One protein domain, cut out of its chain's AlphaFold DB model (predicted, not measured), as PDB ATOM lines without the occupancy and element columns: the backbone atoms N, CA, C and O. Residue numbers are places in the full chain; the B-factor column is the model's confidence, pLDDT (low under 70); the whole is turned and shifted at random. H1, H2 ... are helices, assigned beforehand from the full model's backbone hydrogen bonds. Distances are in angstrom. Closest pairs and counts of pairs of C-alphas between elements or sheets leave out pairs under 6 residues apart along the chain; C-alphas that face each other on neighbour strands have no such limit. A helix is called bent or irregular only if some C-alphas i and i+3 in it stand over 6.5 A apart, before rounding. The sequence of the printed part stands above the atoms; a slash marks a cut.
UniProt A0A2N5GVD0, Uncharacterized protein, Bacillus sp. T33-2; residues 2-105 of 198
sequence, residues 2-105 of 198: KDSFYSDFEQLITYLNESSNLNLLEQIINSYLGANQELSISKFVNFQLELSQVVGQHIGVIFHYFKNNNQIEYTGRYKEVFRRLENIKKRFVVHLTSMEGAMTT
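What this domain is: This is residues 2 to 105 of the 198 residues of an uncharacterized protein of Bacillus sp. T33-2 (UniProt A0A2N5GVD0). Look first at H2: the arms H3a and H4a of two bent helices pack on different sides of it, nearly in line with it. H1 crosses one end of this group, H4b turns across the other, and H3b folds back into the middle. You find 104 residues with four named helices, H1 to H4 in chain order, and no named strand: all helix. The whole is compact, with a radius of gyration of the C-alphas of 13.4 A and spans of 38 by 28 by 22 A.

How they stand to each other: Begin at H3, residues 41 to 67, assigned as one helix by its hydrogen bonds but bent, C-alphas 54 and 57 being 9.3 A apart. Its arms, H3a to residue 54 and H3b from 57, stand at a steep tilt of 52 degrees; H3b is irregular, with C-alphas 57 and 60 7.3 A apart. H3a touches H2, residues 21 to 35, as a hairpin, at a shallow tilt of 9 degrees, opposite ways; the C-alphas of Tyr 32 and Phe 47 are closest, 6.5 A. H4, residues 79 to 104, also one helix by its hydrogen bonds, is bent, C-alphas 91 and 94 being 6.9 A apart; H4a, to residue 91, and H4b, from 94, stand at a steep 59 degrees. H4a touches H2 at a shallow 12 degrees, the same way, C-alphas 26 and 88 closest at 6.9 A, and is apart from H3a. H4b touches H3a at residues 41 to 44 alone, C-alphas 41 and 99 closest at 6.9 A. H1, residues 2 to 17, touches H3b with residues 5 to 12 alone, C-alphas 12 and 58 closest at 5.9 A. Every O i to N i+4 pair is within hydrogen-bond range in H2, H3a, H4a and H4b, against 11 of 12 in H1 and 6 of 7 in H3b.

Where its parts are: Find C-alpha 2 at (-18.298, -0.490, 49.578); from there H1 runs 23.1 A to C-alpha 17. H2 is 20.8 A long, H3a 19.9 A, H3b 17.4 A, H4a 18.8 A and H4b 15.6 A, ending at C-alpha 104, (-44.227, -1.866, 53.601).

The domain as a whole: The two C-alphas farthest apart, of Arg 77 and Thr 105, are 40.1 A apart. The printed part has no cut; the link H3 to H4 is long, with 11 residues. Look for pLDDT under 70 in 20 residues, among them 98 to 105.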
ATOM      1  N   LYS A   2     -18.363  -1.969  49.569       50.66
ATOM      2  CA  LYS A   2     -18.298  -0.490  49.578       50.66
ATOM      3  C   LYS A   2     -17.874   0.098  48.223       50.66
ATOM      4  O   LYS A   2     -18.473   1.070  47.786       50.66
ATOM      5  N   ASP A   3     -16.922  -0.531  47.538       60.41
ATOM      6  CA  ASP A   3     -16.333   0.032  46.311       60.41
ATOM      7  C   ASP A   3     -17.274   0.033  45.095       60.41
ATOM      8  O   ASP A   3     -17.132   0.883  44.220       60.41
ATOM      9  N   SER A   4     -18.275  -0.860  45.050       78.06
ATOM     10  CA  SER A   4     -19.242  -0.884  43.942       78.06
ATOM     11  C   SER A   4     -20.201   0.299  44.012       78.06
ATOM     12  O   SER A   4     -20.394   0.973  43.011       78.06
ATOM     13  N   PHE A   5     -20.713   0.636  45.204       85.38
ATOM     14  CA  PHE A   5     -21.619   1.776  45.356       85.38
ATOM     15  C   PHE A   5     -20.960   3.092  44.931       85.38
ATOM     16  O   PHE A   5     -21.580   3.858  44.206       85.38
ATOM     17  N   TYR A   6     -19.722   3.369  45.356       87.19
ATOM     18  CA  TYR A   6     -19.049   4.620  44.983       87.19
ATOM     19  C   TYR A   6     -18.790   4.713  43.476       87.19
ATOM     20  O   TYR A   6     -18.948   5.789  42.904       87.19
ATOM     21  N   SER A   7     -18.451   3.593  42.828       89.69
ATOM     22  CA  SER A   7     -18.332   3.520  41.369       89.69
ATOM     23  C   SER A   7     -19.677   3.786  40.681       89.69
ATOM     24  O   SER A   7     -19.766   4.644  39.805       89.69
ATOM     25  N   ASP A   8     -20.738   3.105  41.110       89.12
ATOM     26  CA  ASP A   8     -22.079   3.261  40.536       89.12
ATOM     27  C   ASP A   8     -22.652   4.667  40.800       89.12
ATOM     28  O   ASP A   8     -23.383   5.227  39.980       89.12
ATOM     29  N   PHE A   9     -22.287   5.272  41.933       92.00
ATOM     30  CA  PHE A   9     -22.637   6.642  42.288       92.00
ATOM     31  C   PHE A   9     -21.888   7.663  41.430       92.00
ATOM     32  O   PHE A   9     -22.504   8.619  40.970       92.00
ATOM     33  N   GLU A  10     -20.601   7.459  41.136       93.12
ATOM     34  CA  GLU A  10     -19.867   8.316  40.194       93.12
ATOM     35  C   GLU A  10     -20.462   8.229  38.779       93.12
ATOM     36  O   GLU A  10     -20.570   9.245  38.088       93.12
ATOM     37  N   GLN A  11     -20.920   7.044  38.361       93.75
ATOM     38  CA  GLN A  11     -21.646   6.881  37.099       93.75
ATOM     39  C   GLN A  11     -22.986   7.626  37.110       93.75
ATOM     40  O   GLN A  11     -23.280   8.335  36.152       93.75
ATOM     41  N   LEU A  12     -23.764   7.542  38.199       93.69
ATOM     42  CA  LEU A  12     -24.989   8.332  38.371       93.69
ATOM     43  C   LEU A  12     -24.694   9.837  38.300       93.69
ATOM     44  O   LEU A  12     -25.384  10.568  37.598       93.69
ATOM     45  N   ILE A  13     -23.676  10.315  39.013       94.94
ATOM     46  CA  ILE A  13     -23.313  11.735  39.024       94.94
ATOM     47  C   ILE A  13     -22.861  12.197  37.630       94.94
ATOM     48  O   ILE A  13     -23.248  13.280  37.191       94.94
ATOM     49  N   THR A  14     -22.102  11.369  36.910       94.81
ATOM     50  CA  THR A  14     -21.717  11.636  35.515       94.81
ATOM     51  C   THR A  14     -22.949  11.711  34.616       94.81
ATOM     52  O   THR A  14     -23.110  12.684  33.888       94.81
ATOM     53  N   TYR A  15     -23.864  10.748  34.736       94.81
ATOM     54  CA  TYR A  15     -25.120  10.723  33.992       94.81
ATOM     55  C   TYR A  15     -25.983  11.967  34.252       94.81
ATOM     56  O   TYR A  15     -26.509  12.575  33.321       94.81
ATOM     57  N   LEU A  16     -26.106  12.392  35.511       93.44
ATOM     58  CA  LEU A  16     -26.865  13.590  35.882       93.44
ATOM     59  C   LEU A  16     -26.228  14.881  35.356       93.44
ATOM     60  O   LEU A  16     -26.938  15.860  35.120       93.44
ATOM     61  N   ASN A  17     -24.907  14.892  35.170       94.31
ATOM     62  CA  ASN A  17     -24.203  16.010  34.550       94.31
ATOM     63  C   ASN A  17     -24.504  16.132  33.044       94.31
ATOM     64  O   ASN A  17     -24.371  17.216  32.478       94.31
ATOM     65  N   GLU A  18     -24.876  15.038  32.381       89.94
ATOM     66  CA  GLU A  18     -25.179  15.029  30.953       89.94
ATOM     67  C   GLU A  18     -26.577  15.601  30.659       89.94
ATOM     68  O   GLU A  18     -27.519  15.452  31.436       89.94
ATOM     69  N   SER A  19     -26.698  16.272  29.509       67.81
ATOM     70  CA  SER A  19     -27.956  16.520  28.784       67.81
ATOM     71  C   SER A  19     -29.203  16.798  29.639       67.81
ATOM     72  O   SER A  19     -30.195  16.085  29.542       67.81
ATOM     73  N   SER A  20     -29.191  17.855  30.458       85.81
ATOM     74  CA  SER A  20     -30.346  18.300  31.269       85.81
ATOM     75  C   SER A  20     -30.936  17.255  32.236       85.81
ATOM     76  O   SER A  20     -31.963  17.536  32.855       85.81
ATOM     77  N   ASN A  21     -30.293  16.100  32.439       91.50
ATOM     78  CA  ASN A  21     -30.827  14.997  33.244       91.50
ATOM     79  C   ASN A  21     -31.061  15.414  34.700       91.50
ATOM     80  O   ASN A  21     -32.104  15.109  35.277       91.50
ATOM     81  N   LEU A  22     -30.145  16.192  35.283       93.12
ATOM     82  CA  LEU A  22     -30.341  16.769  36.614       93.12
ATOM     83  C   LEU A  22     -31.537  17.731  36.675       93.12
ATOM     84  O   LEU A  22     -32.264  17.732  37.664       93.12
ATOM     85  N   ASN A  23     -31.768  18.531  35.630       93.12
ATOM     86  CA  ASN A  23     -32.913  19.446  35.589       93.12
ATOM     87  C   ASN A  23     -34.233  18.663  35.502       93.12
ATOM     88  O   ASN A  23     -35.192  19.006  36.188       93.12
ATOM     89  N   LEU A  24     -34.266  17.589  34.705       92.06
ATOM     90  CA  LEU A  24     -35.420  16.689  34.604       92.06
ATOM     91  C   LEU A  24     -35.693  15.975  35.931       92.06
ATOM     92  O   LEU A  24     -36.837  15.930  36.381       92.06
ATOM     93  N   LEU A  25     -34.645  15.483  36.597       92.44
ATOM     94  CA  LEU A  25     -34.743  14.882  37.926       92.44
ATOM     95  C   LEU A  25     -35.339  15.867  38.944       92.44
ATOM     96  O   LEU A  25     -36.253  15.517  39.690       92.44
ATOM     97  N   GLU A  26     -34.833  17.102  38.973       92.88
ATOM     98  CA  GLU A  26     -35.356  18.158  39.842       92.88
ATOM     99  C   GLU A  26     -36.820  18.466  39.540       92.88
ATOM    100  O   GLU A  26     -37.618  18.584  40.470       92.88
ATOM    101  N   GLN A  27     -37.181  18.574  38.261       92.44
ATOM    102  CA  GLN A  27     -38.546  18.852  37.839       92.44
ATOM    103  C   GLN A  27     -39.502  17.751  38.298       92.44
ATOM    104  O   GLN A  27     -40.485  18.064  38.960       92.44
ATOM    105  N   ILE A  28     -39.195  16.480  38.026       90.88
ATOM    106  CA  ILE A  28     -40.056  15.351  38.411       90.88
ATOM    107  C   ILE A  28     -40.221  15.284  39.926       90.88
ATOM    108  O   ILE A  28     -41.340  15.150  40.418       90.88
ATOM    109  N   ILE A  29     -39.134  15.435  40.690       91.69
ATOM    110  CA  ILE A  29     -39.215  15.393  42.154       91.69
ATOM    111  C   ILE A  29     -40.022  16.578  42.692       91.69
ATOM    112  O   ILE A  29     -40.866  16.387  43.564       91.69
ATOM    113  N   ASN A  30     -39.816  17.790  42.176       89.25
ATOM    114  CA  ASN A  30     -40.568  18.961  42.629       89.25
ATOM    115  C   ASN A  30     -42.053  18.867  42.245       89.25
ATOM    116  O   ASN A  30     -42.913  19.171  43.072       89.25
ATOM    117  N   SER A  31     -42.363  18.408  41.030       86.44
ATOM    118  CA  SER A  31     -43.735  18.157  40.576       86.44
ATOM    119  C   SER A  31     -44.416  17.101  41.438       86.44
ATOM    120  O   SER A  31     -45.543  17.316  41.878       86.44
ATOM    121  N   TYR A  32     -43.723  16.006  41.755       87.50
ATOM    122  CA  TYR A  32     -44.231  14.974  42.652       87.50
ATOM    123  C   TYR A  32     -44.495  15.507  44.063       87.50
ATOM    124  O   TYR A  32     -45.588  15.310  44.591       87.50
ATOM    125  N   LEU A  33     -43.531  16.209  44.665       84.94
ATOM    126  CA  LEU A  33     -43.684  16.776  46.008       84.94
ATOM    127  C   LEU A  33     -44.840  17.787  46.065       84.94
ATOM    128  O   LEU A  33     -45.596  17.803  47.032       84.94
ATOM    129  N   GLY A  34     -45.013  18.595  45.014       80.25
ATOM    130  CA  GLY A  34     -46.143  19.515  44.898       80.25
ATOM    131  C   GLY A  34     -47.486  18.798  44.731       80.25
ATOM    132  O   GLY A  34     -48.472  19.192  45.346       80.25
ATOM    133  N   ALA A  35     -47.527  17.728  43.934       75.00
ATOM    134  CA  ALA A  35     -48.756  17.007  43.608       75.00
ATOM    135  C   ALA A  35     -49.168  15.954  44.652       75.00
ATOM    136  O   ALA A  35     -50.323  15.514  44.639       75.00
ATOM    137  N   ASN A  36     -48.255  15.518  45.528       74.62
ATOM    138  CA  ASN A  36     -48.476  14.406  46.457       74.62
ATOM    139  C   ASN A  36     -48.334  14.765  47.943       74.62
ATOM    140  O   ASN A  36     -47.908  13.928  48.734       74.62
ATOM    141  N   GLN A  37     -48.748  15.971  48.337       73.00
ATOM    142  CA  GLN A  37     -48.725  16.411  49.741       73.00
ATOM    143  C   GLN A  37     -49.486  15.463  50.692       73.00
ATOM    144  O   GLN A  37     -49.117  15.317  51.851       73.00
ATOM    145  N   GLU A  38     -50.512  14.777  50.183       64.56
ATOM    146  CA  GLU A  38     -51.364  13.842  50.932       64.56
ATOM    147  C   GLU A  38     -50.801  12.411  51.029       64.56
ATOM    148  O   GLU A  38     -51.478  11.522  51.539       64.56
ATOM    149  N   LEU A  39     -49.583  12.152  50.534       69.69
ATOM    150  CA  LEU A  39     -48.936  10.831  50.609       69.69
ATOM    151  C   LEU A  39     -49.741   9.696  49.931       69.69
ATOM    152  O   LEU A  39     -49.805   8.565  50.415       69.69
ATOM    153  N   SER A  40     -50.323   9.962  48.758       72.38
ATOM    154  CA  SER A  40     -51.014   8.948  47.954       72.38
ATOM    155  C   SER A  40     -50.039   7.914  47.386       72.38
ATOM    156  O   SER A  40     -49.097   8.250  46.659       72.38
ATOM    157  N   ILE A  41     -50.318   6.635  47.653       59.84
ATOM    158  CA  ILE A  41     -49.538   5.491  47.152       59.84
ATOM    159  C   ILE A  41     -49.548   5.440  45.623       59.84
ATOM    160  O   ILE A  41     -48.502   5.234  45.016       59.84
ATOM    161  N   SER A  42     -50.694   5.689  44.985       55.47
ATOM    162  CA  SER A  42     -50.798   5.680  43.519       55.47
ATOM    163  C   SER A  42     -49.911   6.752  42.875       55.47
ATOM    164  O   SER A  42     -49.177   6.458  41.932       55.47
ATOM    165  N   LYS A  43     -49.898   7.972  43.432       70.81
ATOM    166  CA  LYS A  43     -49.020   9.054  42.957       70.81
ATOM    167  C   LYS A  43     -47.542   8.719  43.165       70.81
ATOM    168  O   LYS A  43     -46.720   9.059  42.320       70.81
ATOM    169  N   PHE A  44     -47.197   8.025  44.250       72.75
ATOM    170  CA  PHE A  44     -45.824   7.585  44.498       72.75
ATOM    171  C   PHE A  44     -45.367   6.476  43.547       72.75
ATOM    172  O   PHE A  44     -44.247   6.547  43.053       72.75
ATOM    173  N   VAL A  45     -46.225   5.505  43.221       60.81
ATOM    174  CA  VAL A  45     -45.916   4.480  42.207       60.81
ATOM    175  C   VAL A  45     -45.693   5.124  40.836       60.81
ATOM    176  O   VAL A  45     -44.707   4.814  40.170       60.81
ATOM    177  N   ASN A  46     -46.544   6.076  40.441       63.81
ATOM    178  CA  ASN A  46     -46.365   6.816  39.189       63.81
ATOM    179  C   ASN A  46     -45.051   7.606  39.183       63.81
ATOM    180  O   ASN A  46     -44.298   7.541  38.218       63.81
ATOM    181  N   PHE A  47     -44.722   8.265  40.295       83.38
ATOM    182  CA  PHE A  47     -43.431   8.924  40.455       83.38
ATOM    183  C   PHE A  47     -42.249   7.950  40.349       83.38
ATOM    184  O   PHE A  47     -41.254   8.280  39.716       83.38
ATOM    185  N   GLN A  48     -42.326   6.751  40.935       67.56
ATOM    186  CA  GLN A  48     -41.260   5.750  40.814       67.56
ATOM    187  C   GLN A  48     -41.051   5.322  39.356       67.56
ATOM    188  O   GLN A  48     -39.907   5.151  38.931       67.56
ATOM    189  N   LEU A  49     -42.137   5.198  38.584       66.56
ATOM    190  CA  LEU A  49     -42.079   4.921  37.150       66.56
ATOM    191  C   LEU A  49     -41.437   6.084  36.383       66.56
ATOM    192  O   LEU A  49     -40.485   5.853  35.640       66.56
ATOM    193  N   GLU A  50     -41.880   7.322  36.604       77.75
ATOM    194  CA  GLU A  50     -41.304   8.521  35.974       77.75
ATOM    195  C   GLU A  50     -39.819   8.699  36.326       77.75
ATOM    196  O   GLU A  50     -38.983   8.946  35.457       77.75
ATOM    197  N   LEU A  51     -39.458   8.487  37.593       81.44
ATOM    198  CA  LEU A  51     -38.073   8.525  38.044       81.44
ATOM    199  C   LEU A  51     -37.245   7.442  37.344       81.44
ATOM    200  O   LEU A  51     -36.145   7.729  36.881       81.44
ATOM    201  N   SER A  52     -37.772   6.220  37.207       73.00
ATOM    202  CA  SER A  52     -37.086   5.134  36.493       73.00
ATOM    203  C   SER A  52     -36.866   5.442  35.010       73.00
ATOM    204  O   SER A  52     -35.844   5.044  34.460       73.00
ATOM    205  N   GLN A  53     -37.763   6.199  34.373       77.25
ATOM    206  CA  GLN A  53     -37.587   6.640  32.988       77.25
ATOM    207  C   GLN A  53     -36.467   7.678  32.860       77.25
ATOM    208  O   GLN A  53     -35.749   7.667  31.864       77.25
ATOM    209  N   VAL A  54     -36.288   8.540  33.869       85.19
ATOM    210  CA  VAL A  54     -35.247   9.576  33.855       85.19
ATOM    211  C   VAL A  54     -33.889   9.073  34.296       85.19
ATOM    212  O   VAL A  54     -32.904   9.488  33.716       85.19
ATOM    213  N   VAL A  55     -33.785   8.214  35.308       83.06
ATOM    214  CA  VAL A  55     -32.466   7.743  35.778       83.06
ATOM    215  C   VAL A  55     -32.117   6.335  35.301       83.06
ATOM    216  O   VAL A  55     -30.993   5.879  35.511       83.06
ATOM    217  N   GLY A  56     -33.053   5.639  34.651       83.25
ATOM    218  CA  GLY A  56     -32.841   4.339  34.022       83.25
ATOM    219  C   GLY A  56     -32.211   3.321  34.968       83.25
ATOM    220  O   GLY A  56     -32.683   3.073  36.077       83.25
ATOM    221  N   GLN A  57     -31.080   2.768  34.534       83.75
ATOM    222  CA  GLN A  57     -30.287   1.803  35.301       83.75
ATOM    223  C   GLN A  57     -29.781   2.339  36.655       83.75
ATOM    224  O   GLN A  57     -29.485   1.552  37.551       83.75
ATOM    225  N   HIS A  58     -29.717   3.661  36.846       88.06
ATOM    226  CA  HIS A  58     -29.239   4.276  38.087       88.06
ATOM    227  C   HIS A  58     -30.323   4.380  39.177       88.06
ATOM    228  O   HIS A  58     -30.040   4.863  40.276       88.06
ATOM    229  N   ILE A  59     -31.549   3.900  38.920       81.56
ATOM    230  CA  ILE A  59     -32.680   3.970  39.861       81.56
ATOM    231  C   ILE A  59     -32.377   3.328  41.224       81.56
ATOM    232  O   ILE A  59     -32.722   3.873  42.271       81.56
ATOM    233  N   GLY A  60     -31.663   2.199  41.241       75.88
ATOM    234  CA  GLY A  60     -31.280   1.539  42.490       75.88
ATOM    235  C   GLY A  60     -30.300   2.380  43.312       75.88
ATOM    236  O   GLY A  60     -30.458   2.522  44.525       75.88
ATOM    237  N   VAL A  61     -29.324   2.991  42.638       86.06
ATOM    238  CA  VAL A  61     -28.271   3.805  43.258       86.06
ATOM    239  C   VAL A  61     -28.847   5.104  43.811       86.06
ATOM    240  O   VAL A  61     -28.528   5.470  44.941       86.06
ATOM    241  N   ILE A  62     -29.733   5.776  43.064       85.88
ATOM    242  CA  ILE A  62     -30.338   7.035  43.517       85.88
ATOM    243  C   ILE A  62     -31.248   6.814  44.729       85.88
ATOM    244  O   ILE A  62     -31.161   7.568  45.697       85.88
ATOM    245  N   PHE A  63     -32.055   5.743  44.743       81.25
ATOM    246  CA  PHE A  63     -32.871   5.410  45.910       81.25
ATOM    247  C   PHE A  63     -32.005   5.018  47.099       81.25
ATOM    248  O   PHE A  63     -32.258   5.483  48.210       81.25
ATOM    249  N   HIS A  64     -30.972   4.200  46.885       84.00
ATOM    250  CA  HIS A  64     -30.039   3.850  47.950       84.00
ATOM    251  C   HIS A  64     -29.394   5.104  48.549       84.00
ATOM    252  O   HIS A  64     -29.371   5.272  49.767       84.00
ATOM    253  N   TYR A  65     -28.936   6.022  47.700       87.50
ATOM    254  CA  TYR A  65     -28.338   7.280  48.122       87.50
ATOM    255  C   TYR A  65     -29.320   8.189  48.875       87.50
ATOM    256  O   TYR A  65     -28.951   8.749  49.909       87.50
ATOM    257  N   PHE A  66     -30.563   8.327  48.401       85.44
ATOM    258  CA  PHE A  66     -31.579   9.144  49.066       85.44
ATOM    259  C   PHE A  66     -31.977   8.599  50.436       85.44
ATOM    260  O   PHE A  66     -32.187   9.390  51.349       85.44
ATOM    261  N   LYS A  67     -32.020   7.273  50.601       76.56
ATOM    262  CA  LYS A  67     -32.329   6.616  51.883       76.56
ATOM    263  C   LYS A  67     -31.192   6.686  52.891       76.56
ATOM    264  O   LYS A  67     -31.422   6.611  54.095       76.56
ATOM    265  N   ASN A  68     -29.957   6.735  52.407       76.69
ATOM    266  CA  ASN A  68     -28.804   6.646  53.278       76.69
ATOM    267  C   ASN A  68     -28.598   7.978  54.011       76.69
ATOM    268  O   ASN A  68     -28.222   8.972  53.395       76.69
ATOM    269  N   ASN A  69     -28.815   8.007  55.324       66.31
ATOM    270  CA  ASN A  69     -28.597   9.209  56.138       66.31
ATOM    271  C   ASN A  69     -27.113   9.541  56.351       66.31
ATOM    272  O   ASN A  69     -26.799  10.596  56.899       66.31
ATOM    273  N   ASN A  70     -26.196   8.673  55.916       74.50
ATOM    274  CA  ASN A  70     -24.773   8.949  56.023       74.50
ATOM    275  C   ASN A  70     -24.379  10.098  55.092       74.50
ATOM    276  O   ASN A  70     -24.740  10.127  53.911       74.50
ATOM    277  N   GLN A  71     -23.595  11.023  55.637       70.44
ATOM    278  CA  GLN A  71     -22.979  12.089  54.867       70.44
ATOM    279  C   GLN A  71     -21.924  11.475  53.942       70.44
ATOM    280  O   GLN A  71     -20.988  10.816  54.399       70.44
ATOM    281  N   ILE A  72     -22.108  11.649  52.634       81.88
ATOM    282  CA  ILE A  72     -21.147  11.197  51.630       81.88
ATOM    283  C   ILE A  72     -20.216  12.360  51.320       81.88
ATOM    284  O   ILE A  72     -20.657  13.412  50.862       81.88
ATOM    285  N   GLU A  73     -18.921  12.172  51.549       81.88
ATOM    286  CA  GLU A  73     -17.911  13.118  51.087       81.88
ATOM    287  C   GLU A  73     -17.600  12.842  49.612       81.88
ATOM    288  O   GLU A  73     -16.969  11.845  49.264       81.88
ATOM    289  N   TYR A  74     -18.085  13.717  48.729       87.12
ATOM    290  CA  TYR A  74     -17.849  13.612  47.292       87.12
ATOM    291  C   TYR A  74     -16.593  14.388  46.877       87.12
ATOM    292  O   TYR A  74     -16.553  15.621  46.928       87.12
ATOM    293  N   THR A  75     -15.567  13.666  46.427       87.56
ATOM    294  CA  THR A  75     -14.283  14.232  45.973       87.56
ATOM    295  C   THR A  75     -14.130  14.270  44.450       87.56
ATOM    296  O   THR A  75     -13.105  14.740  43.957       87.56
ATOM    297  N   GLY A  76     -15.142  13.821  43.699       88.31
ATOM    298  CA  GLY A  76     -15.110  13.763  42.237       88.31
ATOM    299  C   GLY A  76     -15.239  15.125  41.542       88.31
ATOM    300  O   GLY A  76     -15.317  16.190  42.168       88.31
ATOM    301  N   ARG A  77     -15.250  15.095  40.203       91.88
ATOM    302  CA  ARG A  77     -15.179  16.300  39.353       91.88
ATOM    303  C   ARG A  77     -16.492  17.085  39.265       91.88
ATOM    304  O   ARG A  77     -16.463  18.291  39.041       91.88
ATOM    305  N   TYR A  78     -17.639  16.446  39.492       94.12
ATOM    306  CA  TYR A  78     -18.967  17.047  39.308       94.12
ATOM    307  C   TYR A  78     -19.585  17.547  40.624       94.12
ATOM    308  O   TYR A  78     -20.715  17.214  40.982       94.12
ATOM    309  N   LYS A  79     -18.837  18.367  41.371       91.50
ATOM    310  CA  LYS A  79     -19.250  18.841  42.707       91.50
ATOM    311  C   LYS A  79     -20.570  19.613  42.706       91.50
ATOM    312  O   LYS A  79     -21.329  19.519  43.665       91.50
ATOM    313  N   GLU A  80     -20.855  20.356  41.639       91.38
ATOM    314  CA  GLU A  80     -22.094  21.130  41.537       91.38
ATOM    315  C   GLU A  80     -23.327  20.235  41.359       91.38
ATOM    316  O   GLU A  80     -24.355  20.460  41.997       91.38
ATOM    317  N   VAL A  81     -23.204  19.168  40.565       93.44
ATOM    318  CA  VAL A  81     -24.249  18.144  40.416       93.44
ATOM    319  C   VAL A  81     -24.511  17.470  41.756       93.44
ATOM    320  O   VAL A  81     -25.660  17.381  42.183       93.44
ATOM    321  N   PHE A  82     -23.448  17.082  42.463       93.88
ATOM    322  CA  PHE A  82     -23.560  16.504  43.799       93.88
ATOM    323  C   PHE A  82     -24.251  17.454  44.791       93.88
ATOM    324  O   PHE A  82     -25.179  17.051  45.488       93.88
ATOM    325  N   ARG A  83     -23.872  18.738  44.820       91.75
ATOM    326  CA  ARG A  83     -24.483  19.751  45.699       91.75
ATOM    327  C   ARG A  83     -25.984  19.910  45.447       91.75
ATOM    328  O   ARG A  83     -26.768  20.024  46.389       91.75
ATOM    329  N   ARG A  84     -26.394  19.930  44.179       93.00
ATOM    330  CA  ARG A  84     -27.809  19.998  43.793       93.00
ATOM    331  C   ARG A  84     -28.551  18.719  44.170       93.00
ATOM    332  O   ARG A  84     -29.634  18.803  44.747       93.00
ATOM    333  N   LEU A  85     -27.939  17.558  43.953       92.19
ATOM    334  CA  LEU A  85     -28.497  16.266  44.345       92.19
ATOM    335  C   LEU A  85     -28.679  16.147  45.872       92.19
ATOM    336  O   LEU A  85     -29.709  15.649  46.323       92.19
ATOM    337  N   GLU A  86     -27.755  16.680  46.673       89.94
ATOM    338  CA  GLU A  86     -27.901  16.787  48.134       89.94
ATOM    339  C   GLU A  86     -29.109  17.651  48.529       89.94
ATOM    340  O   GLU A  86     -29.878  17.294  49.424       89.94
ATOM    341  N   ASN A  87     -29.336  18.774  47.839       88.06
ATOM    342  CA  ASN A  87     -30.510  19.615  48.097       88.06
ATOM    343  C   ASN A  87     -31.819  18.889  47.758       88.06
ATOM    344  O   ASN A  87     -32.793  18.997  48.506       88.06
ATOM    345  N   ILE A  88     -31.842  18.129  46.661       89.44
ATOM    346  CA  ILE A  88     -32.977  17.272  46.293       89.44
ATOM    347  C   ILE A  88     -33.221  16.234  47.389       89.44
ATOM    348  O   ILE A  88     -34.339  16.130  47.895       89.44
ATOM    349  N   LYS A  89     -32.172  15.513  47.798       87.50
ATOM    350  CA  LYS A  89     -32.231  14.485  48.841       87.50
ATOM    351  C   LYS A  89     -32.833  15.030  50.130       87.50
ATOM    352  O   LYS A  89     -33.766  14.429  50.651       87.50
ATOM    353  N   LYS A  90     -32.367  16.187  50.609       83.19
ATOM    354  CA  LYS A  90     -32.884  16.820  51.837       83.19
ATOM    355  C   LYS A  90     -34.391  17.071  51.786       83.19
ATOM    356  O   LYS A  90     -35.068  16.862  52.786       83.19
ATOM    357  N   ARG A  91     -34.918  17.495  50.634       81.81
ATOM    358  CA  ARG A  91     -36.361  17.734  50.454       81.81
ATOM    359  C   ARG A  91     -37.150  16.436  50.298       81.81
ATOM    360  O   ARG A  91     -38.267  16.330  50.789       81.81
ATOM    361  N   PHE A  92     -36.577  15.456  49.608       82.25
ATOM    362  CA  PHE A  92     -37.286  14.245  49.208       82.25
ATOM    363  C   PHE A  92     -37.249  13.126  50.259       82.25
ATOM    364  O   PHE A  92     -38.213  12.374  50.373       82.25
ATOM    365  N   VAL A  93     -36.179  13.017  51.056       80.81
ATOM    366  CA  VAL A  93     -35.940  11.882  51.971       80.81
ATOM    367  C   VAL A  93     -37.067  11.674  52.981       80.81
ATOM    368  O   VAL A  93     -37.446  10.533  53.252       80.81
ATOM    369  N   VAL A  94     -37.655  12.759  53.491       74.44
ATOM    370  CA  VAL A  94     -38.795  12.697  54.417       74.44
ATOM    371  C   VAL A  94     -39.991  12.048  53.724       74.44
ATOM    372  O   VAL A  94     -40.572  11.097  54.239       74.44
ATOM    373  N   HIS A  95     -40.303  12.503  52.512       77.31
ATOM    374  CA  HIS A  95     -41.424  12.003  51.725       77.31
ATOM    375  C   HIS A  95     -41.221  10.543  51.295       77.31
ATOM    376  O   HIS A  95     -42.152   9.744  51.358       77.31
ATOM    377  N   LEU A  96     -39.994  10.187  50.902       75.00
ATOM    378  CA  LEU A  96     -39.602   8.824  50.556       75.00
ATOM    379  C   LEU A  96     -39.787   7.875  51.746       75.00
ATOM    380  O   LEU A  96     -40.419   6.832  51.613       75.00
ATOM    381  N   THR A  97     -39.289   8.266  52.919       72.00
ATOM    382  CA  THR A  97     -39.383   7.457  54.141       72.00
ATOM    383  C   THR A  97     -40.839   7.255  54.570       72.00
ATOM    384  O   THR A  97     -41.222   6.148  54.953       72.00
ATOM    385  N   SER A  98     -41.672   8.297  54.467       69.56
ATOM    386  CA  SER A  98     -43.106   8.220  54.773       69.56
ATOM    387  C   SER A  98     -43.858   7.285  53.821       69.56
ATOM    388  O   SER A  98     -44.629   6.441  54.278       69.56
ATOM    389  N   MET A  99     -43.594   7.371  52.512       69.62
ATOM    390  CA  MET A  99     -44.233   6.501  51.517       69.62
ATOM    391  C   MET A  99     -43.803   5.039  51.648       69.62
ATOM    392  O   MET A  99     -44.638   4.142  51.554       69.62
ATOM    393  N   GLU A 100     -42.524   4.773  51.918       62.97
ATOM    394  CA  GLU A 100     -42.053   3.401  52.136       62.97
ATOM    395  C   GLU A 100     -42.635   2.790  53.411       62.97
ATOM    396  O   GLU A 100     -43.002   1.614  53.411       62.97
ATOM    397  N   GLY A 101     -42.804   3.587  54.469       56.12
ATOM    398  CA  GLY A 101     -43.533   3.164  55.665       56.12
ATOM    399  C   GLY A 101     -44.985   2.782  55.360       56.12
ATOM    400  O   GLY A 101     -45.458   1.739  55.823       56.12
ATOM    401  N   ALA A 102     -45.665   3.578  54.529       55.97
ATOM    402  CA  ALA A 102     -47.037   3.314  54.098       55.97
ATOM    403  C   ALA A 102     -47.159   2.047  53.224       55.97
ATOM    404  O   ALA A 102     -48.104   1.281  53.398       55.97
ATOM    405  N   MET A 103     -46.199   1.790  52.327       51.78
ATOM    406  CA  MET A 103     -46.216   0.624  51.428       51.78
ATOM    407  C   MET A 103     -45.793  -0.684  52.105       51.78
ATOM    408  O   MET A 103     -46.377  -1.730  51.841       51.78
ATOM    409  N   THR A 104     -44.766  -0.650  52.960       46.47
ATOM    410  CA  THR A 104     -44.227  -1.866  53.601       46.47
ATOM    411  C   THR A 104     -45.060  -2.315  54.793       46.47
ATOM    412  O   THR A 104     -45.076  -3.499  55.131       46.47
ATOM    413  N   THR A 105     -45.764  -1.385  55.438       46.62
ATOM    414  CA  THR A 105     -46.535  -1.668  56.647       46.62
ATOM    415  C   THR A 105     -47.807  -0.819  56.729       46.62
ATOM    416  O   THR A 105     -47.919   0.019  57.626       46.62
TER     417      THR A 105